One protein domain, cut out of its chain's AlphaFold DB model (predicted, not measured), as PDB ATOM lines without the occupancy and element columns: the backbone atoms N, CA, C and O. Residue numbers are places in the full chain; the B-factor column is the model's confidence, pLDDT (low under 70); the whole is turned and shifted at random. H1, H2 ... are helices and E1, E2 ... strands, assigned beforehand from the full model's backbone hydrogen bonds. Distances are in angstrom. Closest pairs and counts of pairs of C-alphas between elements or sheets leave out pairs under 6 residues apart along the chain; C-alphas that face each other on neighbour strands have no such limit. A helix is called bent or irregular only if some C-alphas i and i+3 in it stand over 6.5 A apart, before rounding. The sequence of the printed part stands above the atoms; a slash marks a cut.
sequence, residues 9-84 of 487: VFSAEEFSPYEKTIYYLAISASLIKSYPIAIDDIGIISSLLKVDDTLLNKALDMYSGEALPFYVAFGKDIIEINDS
ATOM      1  N   VAL A   9     -43.824  31.900  -4.668       79.75
ATOM      2  CA  VAL A   9     -43.543  32.274  -3.277       79.75
ATOM      3  C   VAL A   9     -42.837  31.119  -2.570       79.75
ATOM      4  O   VAL A   9     -43.416  30.045  -2.388       79.75
ATOM      5  N   PHE A  10     -41.591  31.343  -2.149       82.62
ATOM      6  CA  PHE A  10     -40.796  30.327  -1.462       82.62
ATOM      7  C   PHE A  10     -41.185  30.195   0.017       82.62
ATOM      8  O   PHE A  10     -41.459  29.090   0.485       82.62
ATOM      9  N   SER A  11     -41.295  31.313   0.743       77.06
ATOM     10  CA  SER A  11     -41.811  31.367   2.120       77.06
ATOM     11  C   SER A  11     -42.410  32.741   2.433       77.06
ATOM     12  O   SER A  11     -42.093  33.727   1.764       77.06
ATOM     13  N   ALA A  12     -43.270  32.789   3.453       62.22
ATOM     14  CA  ALA A  12     -43.840  34.017   4.008       62.22
ATOM     15  C   ALA A  12     -42.980  34.629   5.136       62.22
ATOM     16  O   ALA A  12     -43.269  35.740   5.577       62.22
ATOM     17  N   GLU A  13     -41.949  33.918   5.600       75.62
ATOM     18  CA  GLU A  13     -41.021  34.374   6.641       75.62
ATOM     19  C   GLU A  13     -39.918  35.286   6.081       75.62
ATOM     20  O   GLU A  13     -39.548  35.203   4.905       75.62
ATOM     21  N   GLU A  14     -39.383  36.171   6.929       84.12
ATOM     22  CA  GLU A  14     -38.209  36.977   6.587       84.12
ATOM     23  C   GLU A  14     -36.931  36.156   6.780       84.12
ATOM     24  O   GLU A  14     -36.609  35.734   7.887       84.12
ATOM     25  N   PHE A  15     -36.179  35.972   5.695       90.56
ATOM     26  CA  PHE A  15     -34.878  35.306   5.715       90.56
ATOM     27  C   PHE A  15     -33.727  36.298   5.831       90.56
ATOM     28  O   PHE A  15     -33.743  37.371   5.213       90.56
ATOM     29  N   SER A  16     -32.670  35.889   6.529       93.50
ATOM     30  CA  SER A  16     -31.387  36.582   6.478       93.50
ATOM     31  C   SER A  16     -30.790  36.541   5.059       93.50
ATOM     32  O   SER A  16     -31.074  35.621   4.285       93.50
ATOM     33  N   PRO A  17     -29.907  37.492   4.693       95.00
ATOM     34  CA  PRO A  17     -29.176  37.442   3.421       95.00
ATOM     35  C   PRO A  17     -28.430  36.121   3.193       95.00
ATOM     36  O   PRO A  17     -28.323  35.641   2.064       95.00
ATOM     37  N   TYR A  18     -27.953  35.511   4.281       96.69
ATOM     38  CA  TYR A  18     -27.308  34.206   4.265       96.69
ATOM     39  C   TYR A  18     -28.261  33.100   3.798       96.69
ATOM     40  O   TYR A  18     -27.987  32.435   2.803       96.69
ATOM     41  N   GLU A  19     -29.409  32.948   4.459       95.25
ATOM     42  CA  GLU A  19     -30.404  31.924   4.114       95.25
ATOM     43  C   GLU A  19     -30.937  32.111   2.692       95.25
ATOM     44  O   GLU A  19     -30.999  31.147   1.930       95.25
ATOM     45  N   LYS A  20     -31.229  33.360   2.292       94.81
ATOM     46  CA  LYS A  20     -31.626  33.681   0.910       94.81
ATOM     47  C   LYS A  20     -30.584  33.205  -0.095       94.81
ATOM     48  O   LYS A  20     -30.952  32.620  -1.108       94.81
ATOM     49  N   THR A  21     -29.298  33.405   0.201       96.00
ATOM     50  CA  THR A  21     -28.197  32.929  -0.648       96.00
ATOM     51  C   THR A  21     -28.240  31.409  -0.791       96.00
ATOM     52  O   THR A  21     -28.266  30.915  -1.912       96.00
ATOM     53  N   ILE A  22     -28.310  30.661   0.313       97.00
ATOM     54  CA  ILE A  22     -28.305  29.190   0.269       97.00
ATOM     55  C   ILE A  22     -29.508  28.635  -0.495       97.00
ATOM     56  O   ILE A  22     -29.338  27.809  -1.393       97.00
ATOM     57  N   TYR A  23     -30.716  29.107  -0.185       95.00
ATOM     58  CA  TYR A  23     -31.921  28.630  -0.858       95.00
ATOM     59  C   TYR A  23     -31.949  29.036  -2.334       95.00
ATOM     60  O   TYR A  23     -32.351  28.235  -3.169       95.00
ATOM     61  N   TYR A  24     -31.460  30.226  -2.691       93.81
ATOM     62  CA  TYR A  24     -31.313  30.637  -4.090       93.81
ATOM     63  C   TYR A  24     -30.383  29.704  -4.881       93.81
ATOM     64  O   TYR A  24     -30.715  29.304  -6.000       93.81
ATOM     65  N   LEU A  25     -29.242  29.317  -4.300       94.56
ATOM     66  CA  LEU A  25     -28.315  28.366  -4.920       94.56
ATOM     67  C   LEU A  25     -28.963  26.980  -5.089       94.56
ATOM     68  O   LEU A  25     -28.859  26.379  -6.158       94.56
ATOM     69  N   ALA A  26     -29.687  26.507  -4.072       93.69
ATOM     70  CA  ALA A  26     -30.417  25.238  -4.115       93.69
ATOM     71  C   ALA A  26     -31.526  25.231  -5.186       93.69
ATOM     72  O   ALA A  26     -31.641  24.273  -5.948       93.69
ATOM     73  N   ILE A  27     -32.300  26.318  -5.302       91.56
ATOM     74  CA  ILE A  27     -33.315  26.476  -6.355       91.56
ATOM     75  C   ILE A  27     -32.649  26.501  -7.733       91.56
ATOM     76  O   ILE A  27     -33.081  25.809  -8.648       91.56
ATOM     77  N   SER A  28     -31.549  27.241  -7.889       90.31
ATOM     78  CA  SER A  28     -30.804  27.272  -9.156       90.31
ATOM     79  C   SER A  28     -30.349  25.865  -9.573       90.31
ATOM     80  O   SER A  28     -30.462  25.491 -10.740       90.31
ATOM     81  N   ALA A  29     -29.902  25.053  -8.612       90.56
ATOM     82  CA  ALA A  29     -29.518  23.662  -8.834       90.56
ATOM     83  C   ALA A  29     -30.699  22.734  -9.173       90.56
ATOM     84  O   ALA A  29     -30.529  21.810  -9.982       90.56
ATOM     85  N   SER A  30     -31.884  22.966  -8.599       88.31
ATOM     86  CA  SER A  30     -33.081  22.158  -8.867       88.31
ATOM     87  C   SER A  30     -33.675  22.405 -10.249       88.31
ATOM     88  O   SER A  30     -34.235  21.481 -10.839       88.31
ATOM     89  N   LEU A  31     -33.484  23.599 -10.816       85.81
ATOM     90  CA  LEU A  31     -33.926  23.924 -12.173       85.81
ATOM     91  C   LEU A  31     -33.165  23.141 -13.260       85.81
ATOM     92  O   LEU A  31     -33.751  22.829 -14.295       85.81
ATOM     93  N   ILE A  32     -31.895  22.769 -13.035       80.62
ATOM     94  CA  ILE A  32     -31.109  21.984 -14.012       80.62
ATOM     95  C   ILE A  32     -31.335  20.468 -13.861       80.62
ATOM     96  O   ILE A  32     -31.318  19.744 -14.854       80.62
ATOM     97  N   LYS A  33     -31.518  19.961 -12.630       71.62
ATOM     98  CA  LYS A  33     -31.580  18.513 -12.310       71.62
ATOM     99  C   LYS A  33     -30.391  17.676 -12.814       71.62
ATOM    100  O   LYS A  33     -30.551  16.503 -13.145       71.62
ATOM    101  N   SER A  34     -29.178  18.231 -12.825       73.81
ATOM    102  CA  SER A  34     -27.999  17.452 -13.247       73.81
ATOM    103  C   SER A  34     -27.606  16.362 -12.244       73.81
ATOM    104  O   SER A  34     -27.062  15.331 -12.635       73.81
ATOM    105  N   TYR A  35     -27.894  16.571 -10.956       73.44
ATOM    106  CA  TYR A  35     -27.492  15.673  -9.877       73.44
ATOM    107  C   TYR A  35     -28.690  15.295  -9.001       73.44
ATOM    108  O   TYR A  35     -29.258  16.178  -8.358       73.44
ATOM    109  N   PRO A  36     -29.089  14.010  -8.948       77.12
ATOM    110  CA  PRO A  36     -30.090  13.564  -7.992       77.12
ATOM    111  C   PRO A  36     -29.514  13.648  -6.573       77.12
ATOM    112  O   PRO A  36     -28.402  13.182  -6.323       77.12
ATOM    113  N   ILE A  37     -30.276  14.239  -5.655       84.12
ATOM    114  CA  ILE A  37     -29.915  14.367  -4.239       84.12
ATOM    115  C   ILE A  37     -30.809  13.407  -3.459       84.12
ATOM    116  O   ILE A  37     -32.032  13.457  -3.587       84.12
ATOM    117  N   ALA A  38     -30.205  12.498  -2.696       84.25
ATOM    118  CA  ALA A  38     -30.964  11.606  -1.830       84.25
ATOM    119  C   ALA A  38     -31.549  12.396  -0.652       84.25
ATOM    120  O   ALA A  38     -30.888  13.287  -0.124       84.25
ATOM    121  N   ILE A  39     -32.752  12.034  -0.198       81.31
ATOM    122  CA  ILE A  39     -33.403  12.687   0.954       81.31
ATOM    123  C   ILE A  39     -32.489  12.649   2.190       81.31
ATOM    124  O   ILE A  39     -32.330  13.658   2.871       81.31
ATOM    125  N   ASP A  40     -31.806  11.524   2.416       84.38
ATOM    126  CA  ASP A  40     -30.867  11.351   3.531       84.38
ATOM    127  C   ASP A  40     -29.661  12.310   3.468       84.38
ATOM    128  O   ASP A  40     -29.066  12.620   4.499       84.38
ATOM    129  N   ASP A  41     -29.292  12.809   2.281       89.62
ATOM    130  CA  ASP A  41     -28.207  13.786   2.135       89.62
ATOM    131  C   ASP A  41     -28.662  15.205   2.511       89.62
ATOM    132  O   ASP A  41     -27.835  16.031   2.891       89.62
ATOM    133  N   ILE A  42     -29.962  15.509   2.451       92.50
ATOM    134  CA  ILE A  42     -30.477  16.867   2.685       92.50
ATOM    135  C   ILE A  42     -30.253  17.294   4.134       92.50
ATOM    136  O   ILE A  42     -29.794  18.412   4.361       92.50
ATOM    137  N   GLY A  43     -30.493  16.402   5.101       92.50
ATOM    138  CA  GLY A  43     -30.229  16.677   6.519       92.50
ATOM    139  C   GLY A  43     -28.743  16.912   6.818       92.50
ATOM    140  O   GLY A  43     -28.380  17.732   7.662       92.50
ATOM    141  N   ILE A  44     -27.861  16.235   6.082       92.62
ATOM    142  CA  ILE A  44     -26.415  16.447   6.170       92.62
ATOM    143  C   ILE A  44     -26.039  17.828   5.612       92.62
ATOM    144  O   ILE A  44     -25.298  18.582   6.247       92.62
ATOM    145  N   ILE A  45     -26.554  18.167   4.427       95.25
ATOM    146  CA  ILE A  45     -26.268  19.438   3.755       95.25
ATOM    147  C   ILE A  45     -26.807  20.611   4.583       95.25
ATOM    148  O   ILE A  45     -26.096  21.595   4.782       95.25
ATOM    149  N   SER A  46     -28.032  20.509   5.104       95.00
ATOM    150  CA  SER A  46     -28.644  21.555   5.929       95.00
ATOM    151  C   SER A  46     -27.874  21.775   7.232       95.00
ATOM    152  O   SER A  46     -27.637  22.922   7.605       95.00
ATOM    153  N   SER A  47     -27.391  20.704   7.869       93.00
ATOM    154  CA  SER A  47     -26.537  20.772   9.060       93.00
ATOM    155  C   SER A  47     -25.196  21.457   8.772       93.00
ATOM    156  O   SER A  47     -24.787  22.362   9.506       93.00
ATOM    157  N   LEU A  48     -24.533  21.099   7.663       93.44
ATOM    158  CA  LEU A  48     -23.289  21.744   7.227       93.44
ATOM    159  C   LEU A  48     -23.492  23.252   7.003       93.44
ATOM    160  O   LEU A  48     -22.736  24.072   7.537       93.44
ATOM    161  N   LEU A  49     -24.535  23.598   6.242       95.44
ATOM    162  CA  LEU A  49     -24.866  24.966   5.845       95.44
ATOM    163  C   LEU A  49     -25.626  25.748   6.922       95.44
ATOM    164  O   LEU A  49     -25.810  26.951   6.767       95.44
ATOM    165  N   LYS A  50     -26.035  25.112   8.022       94.38
ATOM    166  CA  LYS A  50     -26.745  25.739   9.151       94.38
ATOM    167  C   LYS A  50     -28.020  26.456   8.693       94.38
ATOM    168  O   LYS A  50     -28.251  27.613   9.040       94.38
ATOM    169  N   VAL A  51     -28.810  25.758   7.881       95.38
ATOM    170  CA  VAL A  51     -30.124  26.191   7.383       95.38
ATOM    171  C   VAL A  51     -31.181  25.146   7.730       95.38
ATOM    172  O   VAL A  51     -30.846  24.025   8.108       95.38
ATOM    173  N   ASP A  52     -32.454  25.507   7.604       94.50
ATOM    174  CA  ASP A  52     -33.566  24.593   7.860       94.50
ATOM    175  C   ASP A  52     -33.635  23.495   6.781       94.50
ATOM    176  O   ASP A  52     -33.542  23.765   5.578       94.50
ATOM    177  N   ASP A  53     -33.762  22.238   7.210       94.81
ATOM    178  CA  ASP A  53     -33.750  21.066   6.331       94.81
ATOM    179  C   ASP A  53     -35.016  20.962   5.471       94.81
ATOM    180  O   ASP A  53     -34.946  20.602   4.295       94.81
ATOM    181  N   THR A  54     -36.161  21.347   6.027       92.94
ATOM    182  CA  THR A  54     -37.467  21.315   5.373       92.94
ATOM    183  C   THR A  54     -37.535  22.362   4.266       92.94
ATOM    184  O   THR A  54     -37.987  22.077   3.152       92.94
ATOM    185  N   LEU A  55     -37.035  23.568   4.535       93.94
ATOM    186  CA  LEU A  55     -36.917  24.627   3.539       93.94
ATOM    187  C   LEU A  55     -35.873  24.293   2.472       93.94
ATOM    188  O   LEU A  55     -36.125  24.533   1.290       93.94
ATOM    189  N   LEU A  56     -34.740  23.691   2.846       94.75
ATOM    190  CA  LEU A  56     -33.753  23.237   1.868       94.75
ATOM    191  C   LEU A  56     -34.336  22.159   0.943       94.75
ATOM    192  O   LEU A  56     -34.188  22.269  -0.273       94.75
ATOM    193  N   ASN A  57     -35.049  21.168   1.488       92.56
ATOM    194  CA  ASN A  57     -35.744  20.163   0.683       92.56
ATOM    195  C   ASN A  57     -36.732  20.826  -0.283       92.56
ATOM    196  O   ASN A  57     -36.708  20.563  -1.482       92.56
ATOM    197  N   LYS A  58     -37.540  21.770   0.214       91.06
ATOM    198  CA  LYS A  58     -38.482  22.523  -0.620       91.06
ATOM    199  C   LYS A  58     -37.780  23.250  -1.768       91.06
ATOM    200  O   LYS A  58     -38.298  23.220  -2.877       91.06
ATOM    201  N   ALA A  59     -36.633  23.887  -1.519       91.31
ATOM    202  CA  ALA A  59     -35.838  24.581  -2.539       91.31
ATOM    203  C   ALA A  59     -35.329  23.618  -3.626       91.31
ATOM    204  O   ALA A  59     -35.389  23.924  -4.822       91.31
ATOM    205  N   LEU A  60     -34.875  22.435  -3.210       90.31
ATOM    206  CA  LEU A  60     -34.380  21.382  -4.097       90.31
ATOM    207  C   LEU A  60     -35.493  20.683  -4.893       90.31
ATOM    208  O   LEU A  60     -35.237  20.178  -5.986       90.31
ATOM    209  N   ASP A  61     -36.729  20.728  -4.400       87.25
ATOM    210  CA  ASP A  61     -37.912  20.180  -5.066       87.25
ATOM    211  C   ASP A  61     -38.589  21.166  -6.041       87.25
ATOM    212  O   ASP A  61     -39.538  20.784  -6.731       87.25
ATOM    213  N   MET A  62     -38.110  22.417  -6.162       79.19
ATOM    214  CA  MET A  62     -38.695  23.468  -7.027       79.19
ATOM    215  C   MET A  62     -38.460  23.261  -8.534       79.19
ATOM    216  O   MET A  62     -38.198  24.202  -9.282       79.19
ATOM    217  N   TYR A  63     -38.592  22.032  -9.022       67.44
ATOM    218  CA  TYR A  63     -38.561  21.770 -10.450       67.44
ATOM    219  C   TYR A  63     -39.854  22.224 -11.115       67.44
ATOM    220  O   TYR A  63     -40.887  21.559 -11.010       67.44
ATOM    221  N   SER A  64     -39.786  23.329 -11.846       61.62
ATOM    222  CA  SER A  64     -40.944  23.864 -12.558       61.62
ATOM    223  C   SER A  64     -41.072  23.330 -13.991       61.62
ATOM    224  O   SER A  64     -42.153  23.392 -14.570       61.62
ATOM    225  N   GLY A  65     -39.997  22.794 -14.591       61.09
ATOM    226  CA  GLY A  65     -39.960  22.528 -16.038       61.09
ATOM    227  C   GLY A  65     -40.178  23.793 -16.887       61.09
ATOM    228  O   GLY A  65     -40.398  23.689 -18.093       61.09
ATOM    229  N   GLU A  66     -40.156  24.975 -16.261       59.12
ATOM    230  CA  GLU A  66     -40.378  26.265 -16.902       59.12
ATOM    231  C   GLU A  66     -39.101  26.755 -17.588       59.12
ATOM    232  O   GLU A  66     -37.980  26.477 -17.157       59.12
ATOM    233  N   ALA A  67     -39.283  27.500 -18.678       66.88
ATOM    234  CA  ALA A  67     -38.189  28.190 -19.345       66.88
ATOM    235  C   ALA A  67     -37.738  29.391 -18.504       66.88
ATOM    236  O   ALA A  67     -38.572  30.123 -17.975       66.88
ATOM    237  N   LEU A  68     -36.425  29.617 -18.428       75.94
ATOM    238  CA  LEU A  68     -35.861  30.839 -17.853       75.94
ATOM    239  C   LEU A  68     -36.415  32.079 -18.594       75.94
ATOM    240  O   LEU A  68     -36.589  32.025 -19.819       75.94
ATOM    241  N   PRO A  69     -36.677  33.199 -17.895       81.56
ATOM    242  CA  PRO A  69     -36.358  33.455 -16.487       81.56
ATOM    243  C   PRO A  69     -37.378  32.881 -15.489       81.56
ATOM    244  O   PRO A  69     -38.583  32.909 -15.730       81.56
ATOM    245  N   PHE A  70     -36.888  32.408 -14.341       85.94
ATOM    246  CA  PHE A  70     -37.710  31.904 -13.234       85.94
ATOM    247  C   PHE A  70     -37.747  32.918 -12.084       85.94
ATOM    248  O   PHE A  70     -36.700  33.389 -11.645       85.94
ATOM    249  N   TYR A  71     -38.934  33.262 -11.577       87.81
ATOM    250  CA  TYR A  71     -39.086  34.277 -10.528       87.81
ATOM    251  C   TYR A  71     -39.431  33.643  -9.180       87.81
ATOM    252  O   TYR A  71     -40.426  32.924  -9.057       87.81
ATOM    253  N   VAL A  72     -38.654  33.970  -8.149       88.69
ATOM    254  CA  VAL A  72     -38.857  33.496  -6.774       88.69
ATOM    255  C   VAL A  72     -39.079  34.675  -5.845       88.69
ATOM    256  O   VAL A  72     -38.308  35.631  -5.860       88.69
ATOM    257  N   ALA A  73     -40.109  34.600  -5.006       87.94
ATOM    258  CA  ALA A  73     -40.335  35.571  -3.943       87.94
ATOM    259  C   ALA A  73     -39.853  35.031  -2.586       87.94
ATOM    260  O   ALA A  73     -40.369  34.024  -2.087       87.94
ATOM    261  N   PHE A  74     -38.891  35.728  -1.978       87.06
ATOM    262  CA  PHE A  74     -38.470  35.552  -0.587       87.06
ATOM    263  C   PHE A  74     -39.162  36.621   0.269       87.06
ATOM    264  O   PHE A  74     -38.649  37.728   0.447       87.06
ATOM    265  N   GLY A  75     -40.370  36.323   0.753       81.25
ATOM    266  CA  GLY A  75     -41.227  37.331   1.371       81.25
ATOM    267  C   GLY A  75     -41.631  38.407   0.355       81.25
ATOM    268  O   GLY A  75     -42.364  38.125  -0.591       81.25
ATOM    269  N   LYS A  76     -41.160  39.644   0.549       80.12
ATOM    270  CA  LYS A  76     -41.438  40.781  -0.353       80.12
ATOM    271  C   LYS A  76     -40.415  40.937  -1.481       80.12
ATOM    272  O   LYS A  76     -40.684  41.671  -2.430       80.12
ATOM    273  N   ASP A  77     -39.272  40.267  -1.381       84.19
ATOM    274  CA  ASP A  77     -38.194  40.389  -2.358       84.19
ATOM    275  C   ASP A  77     -38.434  39.412  -3.509       84.19
ATOM    276  O   ASP A  77     -38.364  38.197  -3.319       84.19
ATOM    277  N   ILE A  78     -38.721  39.938  -4.701       87.81
ATOM    278  CA  ILE A  78     -38.857  39.139  -5.924       87.81
ATOM    279  C   ILE A  78     -37.508  39.113  -6.633       87.81
ATOM    280  O   ILE A  78     -36.962  40.154  -6.991       87.81
ATOM    281  N   ILE A  79     -36.996  37.906  -6.845       89.50
ATOM    282  CA  ILE A  79     -35.710  37.632  -7.470       89.50
ATOM    283  C   ILE A  79     -35.941  36.928  -8.796       89.50
ATOM    284  O   ILE A  79     -36.732  35.993  -8.890       89.50
ATOM    285  N   GLU A  80     -35.215  37.377  -9.809       88.69
ATOM    286  CA  GLU A  80     -35.183  36.767 -11.129       88.69
ATOM    287  C   GLU A  80     -33.967  35.838 -11.248       88.69
ATOM    288  O   GLU A  80     -32.830  36.241 -10.996       88.69
ATOM    289  N   ILE A  81     -34.205  34.588 -11.638       87.56
ATOM    290  CA  ILE A  81     -33.183  33.606 -11.998       87.56
ATOM    291  C   ILE A  81     -33.134  33.549 -13.522       87.56
ATOM    292  O   ILE A  81     -34.030  32.995 -14.161       87.56
ATOM    293  N   ASN A  82     -32.103  34.170 -14.096       83.12
ATOM    294  CA  ASN A  82     -31.940  34.344 -15.544       83.12
ATOM    295  C   ASN A  82     -31.046  33.287 -16.191       83.12
ATOM    296  O   ASN A  82     -31.177  33.001 -17.379       83.12
ATOM    297  N   ASP A  83     -30.139  32.715 -15.411       78.69
ATOM    298  CA  ASP A  83     -29.248  31.651 -15.828       78.69
ATOM    299  C   ASP A  83     -29.084  30.650 -14.690       78.69
ATOM    300  O   ASP A  83     -29.511  30.871 -13.553       78.69
ATOM    301  N   SER A  84     -28.482  29.521 -15.026       72.81
ATOM    302  CA  SER A  84     -28.272  28.427 -14.097       72.81
ATOM    303  C   SER A  84     -26.811  28.316 -13.647       72.81
ATOM    304  O   SER A  84     -26.431  27.292 -13.093       72.81
TER     305      SER A  84
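This is residues 9 to 84 of the 487 residues of an uncharacterized protein of Ruminococcaceae bacterium P7 (UniProt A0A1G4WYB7). A long helix, H1, stands in the middle of a flat body, with a small three-stranded sheet, E1 E2 E3, on one side of it and the shorter helices H3 and H2 on the other, H2 at the far end. H3 bridges H1 and H2, and the chain leaves the sheet from E1 and comes back to it in E2 and the hairpin E2 and E3. The printed part has 76 residues, in the order E1 H1 H2 H3 E2 E3; the sheet, in the order E1 E2 E3, is mixed, and the class is mixed, helices and strands. The whole is compact, with a radius of gyration of the C-alphas of 11.9 A, and spans 30 by 29 by 16 A.

Find C-alpha 9 at (-43.543, 32.274, -3.277), where the strand E1, residues 9 to 11, begins. Go on to C-alpha 17 at (-29.176, 37.442, 3.421); from there the helix H1, residues 17 to 32, runs 23.4 A. Next come the helix H2, residues 39 to 49, 15.7 A long, and the helix H3, residues 53 to 60, 10.5 A long. H2 is neither bent nor irregular, but only just: C-alphas 40 and 43 are 6.1 A apart. The strand E2, residues 70 to 74, covers 13.2 A, and the strand E3, residues 77 to 81, covers 12.8 A and ends at C-alpha 81, (-33.183, 33.606, -11.998).

Start in the sheet: E1 and E2 are parallel at 33 degrees, with N 10 and O 73 2.9 A apart, within hydrogen-bond range. With H1, H2 and H3 between them they form a strand-helix-strand unit, two parallel neighbour strands joined through helices. E2 and E3 are an antiparallel hairpin at 153 degrees; look at N 72 and O 79, 2.9 A, and N 79 and O 72, 2.8 A. H1 is on one face of the sheet, two layers, at a height over the sheet of 9.1 A. It lies over E2 and runs along the strands, only just, at 27 degrees to E2 on the local plane. With residues 23 to 30 alone, H1 touches H3 at a steep tilt of 44 degrees, the same way; their closest C-alphas, of Ile 27 and Ala 59, are 5.0 A apart. H3 only grazes the sheet, with its residues 55 to 59. H2 touches H3, about perpendicular at 73 degrees, closest at the C-alphas of Ser 46 and Asp 53, 5.1 A. H2 is apart from E1, E2 and E3. In H3 every O i to N i+4 pair is within hydrogen-bond range; in H1 11 of 12 are, in H2 5 of 7.

The two C-alphas farthest apart, of Ser 47 and Ala 67, are 31.6 A apart. The printed part has no cut and no long link. Its mean pLDDT is 85.9; look for values under 70 at residue 12 and residues 63 to 67 of this model.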